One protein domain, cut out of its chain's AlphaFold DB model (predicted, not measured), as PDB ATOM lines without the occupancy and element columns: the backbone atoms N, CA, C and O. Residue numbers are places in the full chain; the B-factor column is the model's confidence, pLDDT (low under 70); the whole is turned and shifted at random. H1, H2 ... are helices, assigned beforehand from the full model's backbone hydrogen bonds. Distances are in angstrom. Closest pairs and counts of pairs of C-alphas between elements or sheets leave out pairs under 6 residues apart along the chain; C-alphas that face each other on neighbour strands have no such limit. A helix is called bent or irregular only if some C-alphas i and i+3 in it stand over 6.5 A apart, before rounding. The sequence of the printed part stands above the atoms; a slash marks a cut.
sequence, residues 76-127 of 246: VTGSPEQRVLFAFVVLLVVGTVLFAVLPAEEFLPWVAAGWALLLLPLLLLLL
ATOM      1  N   VAL A  76      16.309 -12.072 -30.571       48.25
ATOM      2  CA  VAL A  76      17.611 -11.382 -30.598       48.25
ATOM      3  C   VAL A  76      17.838 -10.827 -29.201       48.25
ATOM      4  O   VAL A  76      17.473  -9.681 -28.975       48.25
ATOM      5  N   THR A  77      18.286 -11.708 -28.294       54.97
ATOM      6  CA  THR A  77      18.934 -11.581 -26.955       54.97
ATOM      7  C   THR A  77      18.732 -10.336 -26.070       54.97
ATOM      8  O   THR A  77      19.357 -10.209 -25.023       54.97
ATOM      9  N   GLY A  78      17.804  -9.459 -26.404       58.75
ATOM     10  CA  GLY A  78      17.394  -8.281 -25.674       58.75
ATOM     11  C   GLY A  78      15.955  -7.954 -26.046       58.75
ATOM     12  O   GLY A  78      15.473  -8.295 -27.139       58.75
ATOM     13  N   SER A  79      15.237  -7.310 -25.127       56.12
ATOM     14  CA  SER A  79      13.882  -6.848 -25.415       56.12
ATOM     15  C   SER A  79      13.898  -6.016 -26.712       56.12
ATOM     16  O   SER A  79      14.893  -5.359 -27.027       56.12
ATOM     17  N   PRO A  80      12.843  -6.051 -27.541       60.12
ATOM     18  CA  PRO A  80      12.769  -5.179 -28.715       60.12
ATOM     19  C   PRO A  80      13.002  -3.705 -28.338       60.12
ATOM     20  O   PRO A  80      13.645  -2.972 -29.084       60.12
ATOM     21  N   GLU A  81      12.596  -3.317 -27.126       59.91
ATOM     22  CA  GLU A  81      12.924  -2.039 -26.494       59.91
ATOM     23  C   GLU A  81      14.441  -1.830 -26.359       59.91
ATOM     24  O   GLU A  81      14.937  -0.785 -26.757       59.91
ATOM     25  N   GLN A  82      15.200  -2.826 -25.890       60.56
ATOM     26  CA  GLN A  82      16.664  -2.771 -25.793       60.56
ATOM     27  C   GLN A  82      17.359  -2.673 -27.153       60.56
ATOM     28  O   GLN A  82      18.386  -2.011 -27.250       60.56
ATOM     29  N   ARG A  83      16.826  -3.287 -28.214       66.12
ATOM     30  CA  ARG A  83      17.405  -3.178 -29.568       66.12
ATOM     31  C   ARG A  83      17.164  -1.813 -30.193       66.12
ATOM     32  O   ARG A  83      18.087  -1.236 -30.760       66.12
ATOM     33  N   VAL A  84      15.945  -1.291 -30.061       70.75
ATOM     34  CA  VAL A  84      15.624   0.081 -30.472       70.75
ATOM     35  C   VAL A  84      16.459   1.067 -29.662       70.75
ATOM     36  O   VAL A  84      17.056   1.967 -30.243       70.75
ATOM     37  N   LEU A  85      16.581   0.853 -28.350       67.94
ATOM     38  CA  LEU A  85      17.417   1.663 -27.470       67.94
ATOM     39  C   LEU A  85      18.898   1.582 -27.858       67.94
ATOM     40  O   LEU A  85      19.557   2.609 -27.921       67.94
ATOM     41  N   PHE A  86      19.427   0.398 -28.168       71.56
ATOM     42  CA  PHE A  86      20.816   0.234 -28.598       71.56
ATOM     43  C   PHE A  86      21.077   0.926 -29.939       71.56
ATOM     44  O   PHE A  86      22.029   1.693 -30.054       71.56
ATOM     45  N   ALA A  87      20.208   0.719 -30.934       75.31
ATOM     46  CA  ALA A  87      20.302   1.408 -32.218       75.31
ATOM     47  C   ALA A  87      20.213   2.931 -32.044       75.31
ATOM     48  O   ALA A  87      21.006   3.661 -32.633       75.31
ATOM     49  N   PHE A  88      19.307   3.403 -31.182       74.81
ATOM     50  CA  PHE A  88      19.171   4.809 -30.812       74.81
ATOM     51  C   PHE A  88      20.456   5.359 -30.182       74.81
ATOM     52  O   PHE A  88      20.946   6.401 -30.609       74.81
ATOM     53  N   VAL A  89      21.042   4.642 -29.217       75.00
ATOM     54  CA  VAL A  89      22.298   5.025 -28.553       75.00
ATOM     55  C   VAL A  89      23.449   5.091 -29.556       75.00
ATOM     56  O   VAL A  89      24.179   6.077 -29.565       75.00
ATOM     57  N   VAL A  90      23.596   4.097 -30.437       80.31
ATOM     58  CA  VAL A  90      24.638   4.102 -31.478       80.31
ATOM     59  C   VAL A  90      24.470   5.299 -32.415       80.31
ATOM     60  O   VAL A  90      25.441   6.003 -32.689       80.31
ATOM     61  N   LEU A  91      23.245   5.571 -32.869       79.88
ATOM     62  CA  LEU A  91      22.958   6.678 -33.784       79.88
ATOM     63  C   LEU A  91      23.211   8.038 -33.119       79.88
ATOM     64  O   LEU A  91      23.765   8.938 -33.748       79.88
ATOM     65  N   LEU A  92      22.891   8.158 -31.827       79.06
ATOM     66  CA  LEU A  92      23.166   9.344 -31.018       79.06
ATOM     67  C   LEU A  92      24.675   9.570 -30.834       79.06
ATOM     68  O   LEU A  92      25.147  10.692 -31.017       79.06
ATOM     69  N   VAL A  93      25.451   8.519 -30.547       82.94
ATOM     70  CA  VAL A  93      26.919   8.602 -30.418       82.94
ATOM     71  C   VAL A  93      27.566   9.008 -31.743       82.94
ATOM     72  O   VAL A  93      28.349   9.955 -31.773       82.94
ATOM     73  N   VAL A  94      27.207   8.352 -32.851       82.94
ATOM     74  CA  VAL A  94      27.739   8.676 -34.186       82.94
ATOM     75  C   VAL A  94      27.371  10.106 -34.593       82.94
ATOM     76  O   VAL A  94      28.234  10.850 -35.062       82.94
ATOM     77  N   GLY A  95      26.125  10.525 -34.353       77.56
ATOM     78  CA  GLY A  95      25.678  11.897 -34.604       77.56
ATOM     79  C   GLY A  95      26.459  12.933 -33.792       77.56
ATOM     80  O   GLY A  95      26.826  13.978 -34.325       77.56
ATOM     81  N   THR A  96      26.784  12.623 -32.533       77.19
ATOM     82  CA  THR A  96      27.572  13.510 -31.658       77.19
ATOM     83  C   THR A  96      29.019  13.643 -32.140       77.19
ATOM     84  O   THR A  96      29.562  14.746 -32.159       77.19
ATOM     85  N   VAL A  97      29.645  12.544 -32.580       82.56
ATOM     86  CA  VAL A  97      31.012  12.568 -33.132       82.56
ATOM     87  C   VAL A  97      31.065  13.376 -34.431       82.56
ATOM     88  O   VAL A  97      31.970  14.187 -34.603       82.56
ATOM     89  N   LEU A  98      30.080  13.217 -35.321       76.38
ATOM     90  CA  LEU A  98      30.008  13.997 -36.562       76.38
ATOM     91  C   LEU A  98      29.782  15.499 -36.305       76.38
ATOM     92  O   LEU A  98      30.397  16.312 -36.991       76.38
ATOM     93  N   PHE A  99      28.977  15.873 -35.295       74.88
ATOM     94  CA  PHE A  99      28.772  17.278 -34.888       74.88
ATOM     95  C   PHE A  99      30.084  17.954 -34.475       74.88
ATOM     96  O   PHE A  99      30.280  19.135 -34.737       74.88
ATOM     97  N   ALA A 100      30.994  17.210 -33.840       78.69
ATOM     98  CA  ALA A 100      32.256  17.755 -33.345       78.69
ATOM     99  C   ALA A 100      33.299  18.018 -34.450       78.69
ATOM    100  O   ALA A 100      34.248  18.764 -34.215       78.69
ATOM    101  N   VAL A 101      33.159  17.397 -35.627       83.56
ATOM    102  CA  VAL A 101      34.175  17.426 -36.697       83.56
ATOM    103  C   VAL A 101      33.776  18.340 -37.862       83.56
ATOM    104  O   VAL A 101      34.650  18.834 -38.573       83.56
ATOM    105  N   LEU A 102      32.479  18.584 -38.066       80.69
ATOM    106  CA  LEU A 102      31.963  19.332 -39.216       80.69
ATOM    107  C   LEU A 102      31.577  20.780 -38.854       80.69
ATOM    108  O   LEU A 102      31.073  21.028 -37.759       80.69
ATOM    109  N   PRO A 103      31.770  21.753 -39.767       82.94
ATOM    110  CA  PRO A 103      31.307  23.123 -39.569       82.94
ATOM    111  C   PRO A 103      29.772  23.179 -39.479       82.94
ATOM    112  O   PRO A 103      29.057  22.491 -40.210       82.94
ATOM    113  N   ALA A 104      29.256  24.029 -38.587       77.44
ATOM    114  CA  ALA A 104      27.835  24.065 -38.222       77.44
ATOM    115  C   ALA A 104      26.877  24.308 -39.408       77.44
ATOM    116  O   ALA A 104      25.746  23.817 -39.399       77.44
ATOM    117  N   GLU A 105      27.332  25.035 -40.430       83.62
ATOM    118  CA  GLU A 105      26.533  25.421 -41.601       83.62
ATOM    119  C   GLU A 105      26.227  24.235 -42.528       83.62
ATOM    120  O   GLU A 105      25.146  24.160 -43.108       83.62
ATOM    121  N   GLU A 106      27.133  23.261 -42.603       80.50
ATOM    122  CA  GLU A 106      26.926  22.034 -43.377       80.50
ATOM    123  C   GLU A 106      26.204  20.960 -42.556       80.50
ATOM    124  O   GLU A 106      25.589  20.057 -43.116       80.50
ATOM    125  N   PHE A 107      26.247  21.060 -41.224       77.25
ATOM    126  CA  PHE A 107      25.799  20.010 -40.314       77.25
ATOM    127  C   PHE A 107      24.284  19.995 -40.061       77.25
ATOM    128  O   PHE A 107      23.678  18.927 -39.936       77.25
ATOM    129  N   LEU A 108      23.644  21.169 -40.015       81.75
ATOM    130  CA  LEU A 108      22.219  21.313 -39.695       81.75
ATOM    131  C   LEU A 108      21.266  20.426 -40.541       81.75
ATOM    132  O   LEU A 108      20.406  19.765 -39.946       81.75
ATOM    133  N   PRO A 109      21.385  20.345 -41.887       83.38
ATOM    134  CA  PRO A 109      20.508  19.486 -42.686       83.38
ATOM    135  C   PRO A 109      20.706  17.994 -42.386       83.38
ATOM    136  O   PRO A 109      19.728  17.244 -42.377       83.38
ATOM    137  N   TRP A 110      21.930  17.555 -42.072       79.75
ATOM    138  CA  TRP A 110      22.211  16.162 -41.707       79.75
ATOM    139  C   TRP A 110      21.640  15.793 -40.339       79.75
ATOM    140  O   TRP A 110      21.117  14.693 -40.177       79.75
ATOM    141  N   VAL A 111      21.656  16.721 -39.378       79.56
ATOM    142  CA  VAL A 111      20.982  16.543 -38.079       79.56
ATOM    143  C   VAL A 111      19.485  16.396 -38.264       79.56
ATOM    144  O   VAL A 111      18.893  15.456 -37.736       79.56
ATOM    145  N   ALA A 112      18.869  17.302 -39.026       82.81
ATOM    146  CA  ALA A 112      17.437  17.256 -39.293       82.81
ATOM    147  C   ALA A 112      17.044  15.953 -40.006       82.81
ATOM    148  O   ALA A 112      16.079  15.303 -39.606       82.81
ATOM    149  N   ALA A 113      17.826  15.531 -41.004       83.81
ATOM    150  CA  ALA A 113      17.633  14.257 -41.690       83.81
ATOM    151  C   ALA A 113      17.798  13.061 -40.739       83.81
ATOM    152  O   ALA A 113      16.965  12.157 -40.758       83.81
ATOM    153  N   GLY A 114      18.813  13.070 -39.871       81.38
ATOM    154  CA  GLY A 114      19.044  12.026 -38.872       81.38
ATOM    155  C   GLY A 114      17.892  11.901 -37.873       81.38
ATOM    156  O   GLY A 114      17.389  10.800 -37.645       81.38
ATOM    157  N   TRP A 115      17.406  13.024 -37.340       81.69
ATOM    158  CA  TRP A 115      16.228  13.052 -36.467       81.69
ATOM    159  C   TRP A 115      14.966  12.590 -37.187       81.69
ATOM    160  O   TRP A 115      14.210  11.801 -36.625       81.69
ATOM    161  N   ALA A 116      14.744  13.027 -38.427       85.00
ATOM    162  CA  ALA A 116      13.609  12.572 -39.220       85.00
ATOM    163  C   ALA A 116      13.662  11.053 -39.443       85.00
ATOM    164  O   ALA A 116      12.660  10.373 -39.235       85.00
ATOM    165  N   LEU A 117      14.833  10.505 -39.785       82.50
ATOM    166  CA  LEU A 117      15.025   9.070 -40.003       82.50
ATOM    167  C   LEU A 117      14.813   8.248 -38.723       82.50
ATOM    168  O   LEU A 117      14.362   7.110 -38.798       82.50
ATOM    169  N   LEU A 118      15.127   8.821 -37.560       77.75
ATOM    170  CA  LEU A 118      14.981   8.182 -36.255       77.75
ATOM    171  C   LEU A 118      13.544   8.266 -35.721       77.75
ATOM    172  O   LEU A 118      13.018   7.294 -35.180       77.75
ATOM    173  N   LEU A 119      12.889   9.414 -35.889       82.69
ATOM    174  CA  LEU A 119      11.514   9.634 -35.442       82.69
ATOM    175  C   LEU A 119      10.495   8.964 -36.362       82.69
ATOM    176  O   LEU A 119       9.435   8.569 -35.889       82.69
ATOM    177  N   LEU A 120      10.800   8.797 -37.650       83.06
ATOM    178  CA  LEU A 120       9.900   8.160 -38.608       83.06
ATOM    179  C   LEU A 120       9.490   6.728 -38.211       83.06
ATOM    180  O   LEU A 120       8.289   6.486 -38.140       83.06
ATOM    181  N   PRO A 121      10.392   5.768 -37.923       75.56
ATOM    182  CA  PRO A 121       9.992   4.424 -37.515       75.56
ATOM    183  C   PRO A 121       9.248   4.427 -36.180       75.56
ATOM    184  O   PRO A 121       8.316   3.644 -36.022       75.56
ATOM    185  N   LEU A 122       9.596   5.325 -35.249       77.00
ATOM    186  CA  LEU A 122       8.852   5.497 -34.001       77.00
ATOM    187  C   LEU A 122       7.426   5.985 -34.281       77.00
ATOM    188  O   LEU A 122       6.470   5.409 -33.775       77.00
ATOM    189  N   LEU A 123       7.268   6.993 -35.137       82.88
ATOM    190  CA  LEU A 123       5.967   7.491 -35.569       82.88
ATOM    191  C   LEU A 123       5.169   6.388 -36.271       82.88
ATOM    192  O   LEU A 123       4.006   6.189 -35.945       82.88
ATOM    193  N   LEU A 124       5.793   5.635 -37.180       78.06
ATOM    194  CA  LEU A 124       5.171   4.500 -37.861       78.06
ATOM    195  C   LEU A 124       4.751   3.404 -36.873       78.06
ATOM    196  O   LEU A 124       3.672   2.849 -37.034       78.06
ATOM    197  N   LEU A 125       5.546   3.122 -35.838       73.12
ATOM    198  CA  LEU A 125       5.205   2.174 -34.771       73.12
ATOM    199  C   LEU A 125       4.013   2.662 -33.931       73.12
ATOM    200  O   LEU A 125       3.187   1.858 -33.500       73.12
ATOM    201  N   LEU A 126       3.925   3.976 -33.706       75.81
ATOM    202  CA  LEU A 126       2.833   4.622 -32.978       75.81
ATOM    203  C   LEU A 126       1.559   4.767 -33.823       75.81
ATOM    204  O   LEU A 126       0.472   4.921 -33.259       75.81
ATOM    205  N   LEU A 127       1.656   4.707 -35.157       81.62
ATOM    206  CA  LEU A 127       0.475   4.703 -36.010       81.62
ATOM    207  C   LEU A 127      -0.349   3.440 -35.725       81.62
ATOM    208  O   LEU A 127       0.176   2.323 -35.763       81.62
TER     209      LEU A 127
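Overview. This is residues 76 to 127 of the 246 residues of an uncharacterized protein of Planctomycetaceae bacterium (UniProt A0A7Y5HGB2). Two long helices, H2 and H1, lie side by side as a loose helical hairpin, joined by a tight turn at one end; residues 100 to 106 at the turn stick out. The printed part has 52 residues, with two named helices in the order H1, H2 and no named strand, and its class is all helix. It is loose, with a radius of gyration of the C-alphas of 13.1 A, and only just flat, spanning 38 by 25 by 9 A.

Arrangement. H2, residues 104 to 126, and H1, residues 80 to 101, form a helical hairpin. They touch, with closest C-alphas, those of Phe 99 and Phe 107, 6.8 A apart. They run opposite ways at a shallow tilt of 8 degrees, with centres 12.0 A apart. O i to N i+4 pairs are within hydrogen-bond range in 17 of 18 cases in H1 and 15 of 19 in H2.

Along the chain. H2 measures 32.1 A from C-alpha 104 to C-alpha 126 at (2.833, 4.622, -32.978). It is irregular, but only just: C-alphas 106 and 109 are 6.9 A apart. H1 measures 32.1 A from C-alpha 80 at (12.769, -5.179, -28.715) to C-alpha 101.

Size, cuts and confidence. The two C-alphas farthest apart, those of Thr 77 and Glu 105, are 40.5 A apart. The printed part has no cut. The pLDDT is under 70 at residues 76 to 83 and 85.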